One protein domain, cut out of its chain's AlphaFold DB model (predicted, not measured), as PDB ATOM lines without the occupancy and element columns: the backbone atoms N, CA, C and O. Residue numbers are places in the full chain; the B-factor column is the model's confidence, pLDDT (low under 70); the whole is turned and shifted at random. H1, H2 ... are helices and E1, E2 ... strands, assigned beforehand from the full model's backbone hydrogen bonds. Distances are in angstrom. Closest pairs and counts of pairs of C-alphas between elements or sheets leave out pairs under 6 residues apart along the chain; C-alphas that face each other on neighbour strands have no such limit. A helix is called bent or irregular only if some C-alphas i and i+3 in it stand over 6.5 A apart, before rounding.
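AT A GLANCE: This is residues 35 to 102 of the 102 residues of an uncharacterized protein of Actinobacteria bacterium (UniProt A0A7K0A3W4). A twisted sheet of four strands forms a wall with two short helices over one face, H1 over the side of E1 and E2 and H2 over E4; after E4 the printed part runs out in a tail without a named element. Of the 68 printed residues, 33 are in named elements, under half, in the order E1, H1, E2, E3, H2, E4. The sheet runs E1, E2, E3, E4 and is mixed: E1, E2 and E3 are antiparallel in turn, and E4 is parallel to E3. The class is mixed, helices and strands; the whole is compact, with a radius of gyration of the C-alphas of 11.8 A, yet elongated in outline, spanning 39 by 22 by 19 A.

HOW THE PARTS SIT: E1, residues 35 to 38, is an edge strand and the antiparallel neighbour of E2, residues 58 to 63, at 162 degrees; N 36 and O 60 are 2.8 A apart, within hydrogen-bond range. Between them in the chain comes H1, residues 45 to 50, on the sheet at a height of 8.1 A. It lies only just over E2, on which 3 of its C-alphas fall, and runs across the strands at 68 degrees to E2 on the local plane; their closest C-alphas, of Val 46 and Val 60, are 6.6 A apart. E2 forms a hairpin with E3, residues 69 to 72, at 172 degrees, with N 61 and O 69 at 2.8 A. H2, residues 75 to 84, and E4, residues 89 to 91, follow. E3, H2 and E4 form a strand-helix-strand unit, two parallel neighbour strands with a helix between, and its crossover is right-handed. E3 and E4 stand at 28 degrees, with N 70 and O 89 at 2.8 A. H2 is over E4 at a height of 7.4 A and runs along the strands, at 11 degrees to E4 on the local plane, which is fitted only just, to 6 C-alphas; the closest C-alphas, of Arg 82 and Val 90, are 5.9 A apart. H1 and H2 are on the same face, making two layers, helices on one face of a sheet. They are close but not clearly touching, with C-alphas 50 and 84 at 7.4 A, and about perpendicular at 75 degrees. In H1 every O i to N i+4 pair is within hydrogen-bond range, in H2 3 of 6.

IN THESE COORDINATES: E1 begins at C-alpha 35, (215.544, 250.695, 157.049), and is 10.2 A long. H1 measures 8.5 A, E2 16.4 A and E3 9.8 A. H2, 15.1 A long, is irregular, but only just: C-alphas 76 and 79 are 6.9 A apart. E4, 6.7 A, ends at C-alpha 91, (211.478, 237.548, 152.327).

THE WHOLE: The two C-alphas farthest apart, of Arg 41 and Arg 102, are 38.8 A from each other. The printed part has no cut, and no link is long. Mean pLDDT of the printed part is 89.2; residues 94 to 102, ending at the chain's last residue, are under 70.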
ATOM      1  N   LEU A  35     216.864 251.134 157.495       94.75
ATOM      2  CA  LEU A  35     215.544 250.695 157.049       94.75
ATOM      3  C   LEU A  35     214.935 251.742 156.114       94.75
ATOM      4  O   LEU A  35     214.749 252.896 156.496       94.75
ATOM      5  N   VAL A  36     214.587 251.327 154.902       95.50
ATOM      6  CA  VAL A  36     213.842 252.134 153.933       95.50
ATOM      7  C   VAL A  36     212.465 251.518 153.768       95.50
ATOM      8  O   VAL A  36     212.360 250.336 153.463       95.50
ATOM      9  N   TYR A  37     211.416 252.313 153.950       94.62
ATOM     10  CA  TYR A  37     210.037 251.833 153.964       94.62
ATOM     11  C   TYR A  37     209.200 252.474 152.855       94.62
ATOM     12  O   TYR A  37     209.373 253.651 152.531       94.62
ATOM     13  N   GLY A  38     208.284 251.694 152.289       94.38
ATOM     14  CA  GLY A  38     207.263 252.152 151.358       94.38
ATOM     15  C   GLY A  38     205.929 251.474 151.643       94.38
ATOM     16  O   GLY A  38     205.887 250.314 152.055       94.38
ATOM     17  N   ILE A  39     204.840 252.200 151.407       94.69
ATOM     18  CA  ILE A  39     203.469 251.712 151.569       94.69
ATOM     19  C   ILE A  39     202.586 252.257 150.452       94.69
ATOM     20  O   ILE A  39     202.741 253.409 150.062       94.69
ATOM     21  N   ASP A  40     201.671 251.441 149.929       90.94
ATOM     22  CA  ASP A  40     200.613 251.854 148.998       90.94
ATOM     23  C   ASP A  40     201.113 252.767 147.868       90.94
ATOM     24  O   ASP A  40     200.634 253.882 147.659       90.94
ATOM     25  N   ARG A  41     202.128 252.286 147.136       86.94
ATOM     26  CA  ARG A  41     202.798 252.990 146.020       86.94
ATOM     27  C   ARG A  41     203.556 254.262 146.409       86.94
ATOM     28  O   ARG A  41     204.158 254.899 145.545       86.94
ATOM     29  N   SER A  42     203.598 254.590 147.691       88.25
ATOM     30  CA  SER A  42     204.365 255.693 148.261       88.25
ATOM     31  C   SER A  42     205.728 255.203 148.754       88.25
ATOM     32  O   SER A  42     205.865 254.087 149.249       88.25
ATOM     33  N   GLY A  43     206.755 256.046 148.630       85.25
ATOM     34  CA  GLY A  43     208.136 255.683 148.971       85.25
ATOM     35  C   GLY A  43     208.946 255.269 147.742       85.25
ATOM     36  O   GLY A  43     209.265 254.100 147.539       85.25
ATOM     37  N   SER A  44     209.328 256.256 146.928       88.94
ATOM     38  CA  SER A  44     210.100 256.056 145.689       88.94
ATOM     39  C   SER A  44     211.483 255.439 145.911       88.94
ATOM     40  O   SER A  44     212.060 254.878 144.981       88.94
ATOM     41  N   ALA A  45     212.009 255.502 147.135       93.75
ATOM     42  CA  ALA A  45     213.310 254.947 147.474       93.75
ATOM     43  C   ALA A  45     213.378 253.426 147.248       93.75
ATOM     44  O   ALA A  45     214.363 252.954 146.688       93.75
ATOM     45  N   VAL A  46     212.338 252.657 147.596       95.19
ATOM     46  CA  VAL A  46     212.358 251.190 147.427       95.19
ATOM     47  C   VAL A  46     212.548 250.782 145.953       95.19
ATOM     48  O   VAL A  46     213.484 250.025 145.682       95.19
ATOM     49  N   PRO A  47     211.787 251.326 144.979       94.69
ATOM     50  CA  PRO A  47     212.022 251.067 143.559       94.69
ATOM     51  C   PRO A  47     213.428 251.442 143.080       94.69
ATOM     52  O   PRO A  47     214.021 250.705 142.298       94.69
ATOM     53  N   TRP A  48     213.997 252.551 143.564       94.81
ATOM     54  CA  TRP A  48     215.352 252.969 143.182       94.81
ATOM     55  C   TRP A  48     216.451 252.040 143.705       94.81
ATOM     56  O   TRP A  48     217.517 251.948 143.093       94.81
ATOM     57  N   ILE A  49     216.221 251.383 144.842       95.69
ATOM     58  CA  ILE A  49     217.218 250.532 145.501       95.69
ATOM     59  C   ILE A  49     217.067 249.069 145.060       95.69
ATOM     60  O   ILE A  49     218.068 248.427 144.748       95.69
ATOM     61  N   ALA A  50     215.838 248.549 145.036       95.25
ATOM     62  CA  ALA A  50     215.546 247.128 144.837       95.25
ATOM     63  C   ALA A  50     214.883 246.809 143.485       95.25
ATOM     64  O   ALA A  50     214.666 245.642 143.173       95.25
ATOM     65  N   GLY A  51     214.482 247.822 142.705       94.56
ATOM     66  CA  GLY A  51     213.682 247.642 141.486       94.56
ATOM     67  C   GLY A  51     212.234 247.203 141.741       94.56
ATOM     68  O   GLY A  51     211.440 247.125 140.805       94.56
ATOM     69  N   TRP A  52     211.868 246.920 142.994       95.12
ATOM     70  CA  TRP A  52     210.554 246.413 143.368       95.12
ATOM     71  C   TRP A  52     209.514 247.542 143.447       95.12
ATOM     72  O   TRP A  52     209.735 248.523 144.164       95.12
ATOM     73  N   PRO A  53     208.364 247.428 142.754       92.56
ATOM     74  CA  PRO A  53     207.281 248.386 142.909       92.56
ATOM     75  C   PRO A  53     206.631 248.231 144.287       92.56
ATOM     76  O   PRO A  53     206.211 247.142 144.680       92.56
ATOM     77  N   VAL A  54     206.486 249.344 145.008       88.69
ATOM     78  CA  VAL A  54     205.717 249.388 146.257       88.69
ATOM     79  C   VAL A  54     204.246 249.131 145.920       88.69
ATOM     80  O   VAL A  54     203.563 250.003 145.393       88.69
ATOM     81  N   THR A  55     203.753 247.918 146.157       80.25
ATOM     82  CA  THR A  55     202.348 247.556 145.890       80.25
ATOM     83  C   THR A  55     201.472 247.784 147.113       80.25
ATOM     84  O   THR A  55     200.432 248.426 147.006       80.25
ATOM     85  N   ARG A  56     201.930 247.285 148.262       89.12
ATOM     86  CA  ARG A  56     201.384 247.497 149.605       89.12
ATOM     87  C   ARG A  56     202.540 247.934 150.500       89.12
ATOM     88  O   ARG A  56     203.282 248.820 150.099       89.12
ATOM     89  N   GLU A  57     202.755 247.282 151.634       92.56
ATOM     90  CA  GLU A  57     203.918 247.507 152.484       92.56
ATOM     91  C   GLU A  57     205.153 246.778 151.953       92.56
ATOM     92  O   GLU A  57     205.103 245.637 151.474       92.56
ATOM     93  N   THR A  58     206.291 247.447 152.036       94.81
ATOM     94  CA  THR A  58     207.581 246.851 151.724       94.81
ATOM     95  C   THR A  58     208.685 247.610 152.434       94.81
ATOM     96  O   THR A  58     208.600 248.823 152.642       94.81
ATOM     97  N   ALA A  59     209.734 246.888 152.804       95.06
ATOM     98  CA  ALA A  59     210.904 247.484 153.409       95.06
ATOM     99  C   ALA A  59     212.178 246.937 152.779       95.06
ATOM    100  O   ALA A  59     212.260 245.756 152.451       95.06
ATOM    101  N   VAL A  60     213.185 247.791 152.650       95.69
ATOM    102  CA  VAL A  60     214.559 247.396 152.357       95.69
ATOM    103  C   VAL A  60     215.383 247.620 153.614       95.69
ATOM    104  O   VAL A  60     215.423 248.731 154.140       95.69
ATOM    105  N   LEU A  61     216.051 246.573 154.077       95.25
ATOM    106  CA  LEU A  61     217.064 246.648 155.115       95.25
ATOM    107  C   LEU A  61     218.432 246.616 154.438       95.25
ATOM    108  O   LEU A  61     218.840 245.582 153.912       95.25
ATOM    109  N   LEU A  62     219.122 247.752 154.436       95.38
ATOM    110  CA  LEU A  62     220.527 247.810 154.052       95.38
ATOM    111  C   LEU A  62     221.383 247.569 155.286       95.38
ATOM    112  O   LEU A  62     221.095 248.116 156.352       95.38
ATOM    113  N   SER A  63     222.440 246.781 155.139       92.69
ATOM    114  CA  SER A  63     223.331 246.474 156.250       92.69
ATOM    115  C   SER A  63     224.794 246.606 155.860       92.69
ATOM    116  O   SER A  63     225.206 246.231 154.759       92.69
ATOM    117  N   GLU A  64     225.601 247.095 156.800       92.25
ATOM    118  CA  GLU A  64     227.047 247.165 156.609       92.25
ATOM    119  C   GLU A  64     227.659 245.762 156.638       92.25
ATOM    120  O   GLU A  64     228.373 245.362 155.719       92.25
ATOM    121  N   HIS A  65     227.286 244.970 157.643       90.56
ATOM    122  CA  HIS A  65     227.923 243.680 157.933       90.56
ATOM    123  C   HIS A  65     227.231 242.464 157.312       90.56
ATOM    124  O   HIS A  65     227.655 241.325 157.520       90.56
ATOM    125  N   HIS A  66     226.139 242.678 156.583       91.00
ATOM    126  CA  HIS A  66     225.200 241.626 156.235       91.00
ATOM    127  C   HIS A  66     224.575 241.855 154.848       91.00
ATOM    128  O   HIS A  66     224.477 243.006 154.424       91.00
ATOM    129  N   PRO A  67     224.160 240.796 154.125       92.12
ATOM    130  CA  PRO A  67     223.364 240.931 152.911       92.12
ATOM    131  C   PRO A  67     222.142 241.837 153.093       92.12
ATOM    132  O   PRO A  67     221.446 241.776 154.103       92.12
ATOM    133  N   ASP A  68     221.855 242.653 152.085       95.00
ATOM    134  CA  ASP A  68     220.667 243.500 152.104       95.00
ATOM    135  C   ASP A  68     219.403 242.648 151.920       95.00
ATOM    136  O   ASP A  68     219.405 241.663 151.173       95.00
ATOM    137  N   VAL A  69     218.313 243.042 152.579       95.94
ATOM    138  CA  VAL A  69     217.048 242.296 152.585       95.94
ATOM    139  C   VAL A  69     215.920 243.159 152.033       95.94
ATOM    140  O   VAL A  69     215.736 244.294 152.466       95.94
ATOM    141  N   LEU A  70     215.122 242.606 151.123       96.06
ATOM    142  CA  LEU A  70     213.826 243.132 150.710       96.06
ATOM    143  C   LEU A  70     212.711 242.328 151.392       96.06
ATOM    144  O   LEU A  70     212.538 241.132 151.146       96.06
ATOM    145  N   LEU A  71     211.919 243.012 152.210       95.50
ATOM    146  CA  LEU A  71     210.698 242.508 152.826       95.50
ATOM    147  C   LEU A  71     209.497 242.907 151.964       95.50
ATOM    148  O   LEU A  71     209.280 244.094 151.694       95.50
ATOM    149  N   VAL A  72     208.709 241.923 151.536       95.06
ATOM    150  CA  VAL A  72     207.462 242.123 150.781       95.06
ATOM    151  C   VAL A  72     206.263 241.660 151.602       95.06
ATOM    152  O   VAL A  72     206.317 240.604 152.215       95.06
ATOM    153  N   GLN A  73     205.158 242.410 151.591       92.75
ATOM    154  CA  GLN A  73     204.007 242.100 152.452       92.75
ATOM    155  C   GLN A  73     203.374 240.717 152.204       92.75
ATOM    156  O   GLN A  73     202.859 240.097 153.132       92.75
ATOM    157  N   HIS A  74     203.354 240.233 150.960       91.56
ATOM    158  CA  HIS A  74     202.619 239.018 150.607       91.56
ATOM    159  C   HIS A  74     203.543 237.906 150.110       91.56
ATOM    160  O   HIS A  74     204.406 238.121 149.258       91.56
ATOM    161  N   GLN A  75     203.319 236.682 150.594       92.75
ATOM    162  CA  GLN A  75     204.122 235.511 150.229       92.75
ATOM    163  C   GLN A  75     204.098 235.226 148.717       92.75
ATOM    164  O   GLN A  75     205.120 234.866 148.134       92.75
ATOM    165  N   ASN A  76     202.962 235.462 148.052       93.88
ATOM    166  CA  ASN A  76     202.826 235.311 146.599       93.88
ATOM    167  C   ASN A  76     203.698 236.302 145.799       93.88
ATOM    168  O   ASN A  76     203.947 236.074 144.617       93.88
ATOM    169  N   HIS A  77     204.195 237.379 146.418       93.69
ATOM    170  CA  HIS A  77     205.098 238.330 145.771       93.69
ATOM    171  C   HIS A  77     206.549 237.841 145.736       93.69
ATOM    172  O   HIS A  77     207.304 238.274 144.866       93.69
ATOM    173  N   VAL A  78     206.942 236.923 146.626       95.44
ATOM    174  CA  VAL A  78     208.341 236.490 146.793       95.44
ATOM    175  C   VAL A  78     208.964 235.963 145.494       95.44
ATOM    176  O   VAL A  78     210.061 236.415 145.159       95.44
ATOM    177  N   PRO A  79     208.318 235.073 144.708       96.50
ATOM    178  CA  PRO A  79     208.931 234.563 143.482       96.50
ATOM    179  C   PRO A  79     209.215 235.663 142.454       96.50
ATOM    180  O   PRO A  79     210.262 235.646 141.812       96.50
ATOM    181  N   ASN A  80     208.309 236.635 142.307       96.62
ATOM    182  CA  ASN A  80     208.509 237.752 141.386       96.62
ATOM    183  C   ASN A  80     209.556 238.739 141.919       96.62
ATOM    184  O   ASN A  80     210.448 239.159 141.186       96.62
ATOM    185  N   ALA A  81     209.493 239.057 143.210       96.06
ATOM    186  CA  ALA A  81     210.447 239.943 143.858       96.06
ATOM    187  C   ALA A  81     211.882 239.407 143.759       96.06
ATOM    188  O   ALA A  81     212.781 240.185 143.472       96.06
ATOM    189  N   ARG A  82     212.103 238.089 143.860       97.00
ATOM    190  CA  ARG A  82     213.426 237.463 143.636       97.00
ATOM    191  C   ARG A  82     213.960 237.633 142.216       97.00
ATOM    192  O   ARG A  82     215.167 237.743 142.033       97.00
ATOM    193  N   ARG A  83     213.081 237.654 141.210       97.38
ATOM    194  CA  ARG A  83     213.478 237.890 139.811       97.38
ATOM    195  C   ARG A  83     213.876 239.344 139.565       97.38
ATOM    196  O   ARG A  83     214.689 239.600 138.687       97.38
ATOM    197  N   ILE A  84     213.300 240.276 140.323       96.56
ATOM    198  CA  ILE A  84     213.530 241.719 140.183       96.56
ATOM    199  C   ILE A  84     214.719 242.173 141.042       96.56
ATOM    200  O   ILE A  84     215.662 242.774 140.535       96.56
ATOM    201  N   ALA A  85     214.694 241.862 142.336       96.00
ATOM    202  CA  ALA A  85     215.674 242.295 143.325       96.00
ATOM    203  C   ALA A  85     216.853 241.313 143.416       96.00
ATOM    204  O   ALA A  85     217.143 240.752 144.469       96.00
ATOM    205  N   THR A  86     217.558 241.104 142.303       94.94
ATOM    206  CA  THR A  86     218.608 240.073 142.157       94.94
ATOM    207  C   THR A  86     219.836 240.260 143.053       94.94
ATOM    208  O   THR A  86     220.670 239.364 143.152       94.94
ATOM    209  N   THR A  87     219.968 241.417 143.705       93.12
ATOM    210  CA  THR A  87     221.098 241.758 144.588       93.12
ATOM    211  C   THR A  87     220.744 241.709 146.075       93.12
ATOM    212  O   THR A  87     221.552 242.121 146.905       93.12
ATOM    213  N   MET A  88     219.543 241.234 146.414       94.69
ATOM    214  CA  MET A  88     219.012 241.222 147.773       94.69
ATOM    215  C   MET A  88     218.436 239.858 148.123       94.69
ATOM    216  O   MET A  88     217.930 239.136 147.264       94.69
ATOM    217  N   ASP A  89     218.452 239.536 149.411       95.19
ATOM    218  CA  ASP A  89     217.632 238.453 149.931       95.19
ATOM    219  C   ASP A  89     216.171 238.920 150.012       95.19
ATOM    220  O   ASP A  89     215.882 240.010 150.494       95.19
ATOM    221  N   VAL A  90     215.237 238.107 149.526       95.88
ATOM    222  CA  VAL A  90     213.815 238.466 149.439       95.88
ATOM    223  C   VAL A  90     212.998 237.567 150.352       95.88
ATOM    224  O   VAL A  90     213.003 236.335 150.202       95.88
ATOM    225  N   ARG A  91     212.242 238.198 151.255       93.56
ATOM    226  CA  ARG A  91     211.478 237.548 152.327       93.56
ATOM    227  C   ARG A  91     210.073 238.154 152.450       93.56
ATOM    228  O   ARG A  91     209.861 239.311 152.101       93.56
ATOM    229  N   TRP A  92     209.120 237.367 152.949       90.44
ATOM    230  CA  TRP A  92     207.754 237.822 153.265       90.44
ATOM    231  C   TRP A  92     207.467 237.885 154.772       90.44
ATOM    232  O   TRP A  92     206.573 238.593 155.219       90.44
ATOM    233  N   GLU A  93     208.221 237.114 155.547       78.94
ATOM    234  CA  GLU A  93     208.079 236.935 156.988       78.94
ATOM    235  C   GLU A  93     209.082 237.797 157.767       78.94
ATOM    236  O   GLU A  93     209.877 238.545 157.190       78.94
ATOM    237  N   THR A  94     209.077 237.664 159.097       67.62
ATOM    238  CA  THR A  94     210.095 238.305 159.934       67.62
ATOM    239  C   THR A  94     211.486 237.771 159.596       67.62
ATOM    240  O   THR A  94     211.684 236.575 159.390       67.62
ATOM    241  N   PHE A  95     212.474 238.656 159.578       66.88
ATOM    242  CA  PHE A  95     213.856 238.291 159.323       66.88
ATOM    243  C   PHE A  95     214.714 238.608 160.554       66.88
ATOM    244  O   PHE A  95     214.551 239.650 161.191       66.88
ATOM    245  N   ARG A  96     215.647 237.707 160.890       68.25
ATOM    246  CA  ARG A  96     216.628 237.896 161.965       68.25
ATOM    247  C   ARG A  96     218.042 237.612 161.458       68.25
ATOM    248  O   ARG A  96     218.391 236.457 161.256       68.25
ATOM    249  N   TRP A  97     218.852 238.668 161.349       67.00
ATOM    250  CA  TRP A  97     220.096 238.799 162.114       67.00
ATOM    251  C   TRP A  97     220.608 237.559 162.878       67.00
ATOM    252  O   TRP A  97     220.225 237.489 164.051       67.00
ATOM    253  N   PRO A  98     221.444 236.614 162.383       68.44
ATOM    254  CA  PRO A  98     222.326 235.895 163.296       68.44
ATOM    255  C   PRO A  98     222.984 236.910 164.231       68.44
ATOM    256  O   PRO A  98     223.572 237.881 163.755       68.44
ATOM    257  N   ARG A  99     222.831 236.747 165.549       65.00
ATOM    258  CA  ARG A  99     223.488 237.652 166.496       65.00
ATOM    259  C   ARG A  99     224.988 237.544 166.259       65.00
ATOM    260  O   ARG A  99     225.556 236.469 166.436       65.00
ATOM    261  N   SER A 100     225.610 238.637 165.839       59.31
ATOM    262  CA  SER A 100     227.058 238.755 165.832       59.31
ATOM    263  C   SER A 100     227.535 238.627 167.278       59.31
ATOM    264  O   SER A 100     227.146 239.410 168.147       59.31
ATOM    265  N   VAL A 101     228.326 237.590 167.548       51.47
ATOM    266  CA  VAL A 101     229.124 237.522 168.773       51.47
ATOM    267  C   VAL A 101     230.181 238.610 168.608       51.47
ATOM    268  O   VAL A 101     230.983 238.532 167.677       51.47
ATOM    269  N   ARG A 102     230.075 239.680 169.400       51.53
ATOM    270  CA  ARG A 102     231.132 240.692 169.497       51.53
ATOM    271  C   ARG A 102     232.327 240.114 170.239       51.53
ATOM    272  O   ARG A 102     232.082 239.335 171.187       51.53
TER     273      ARG A 102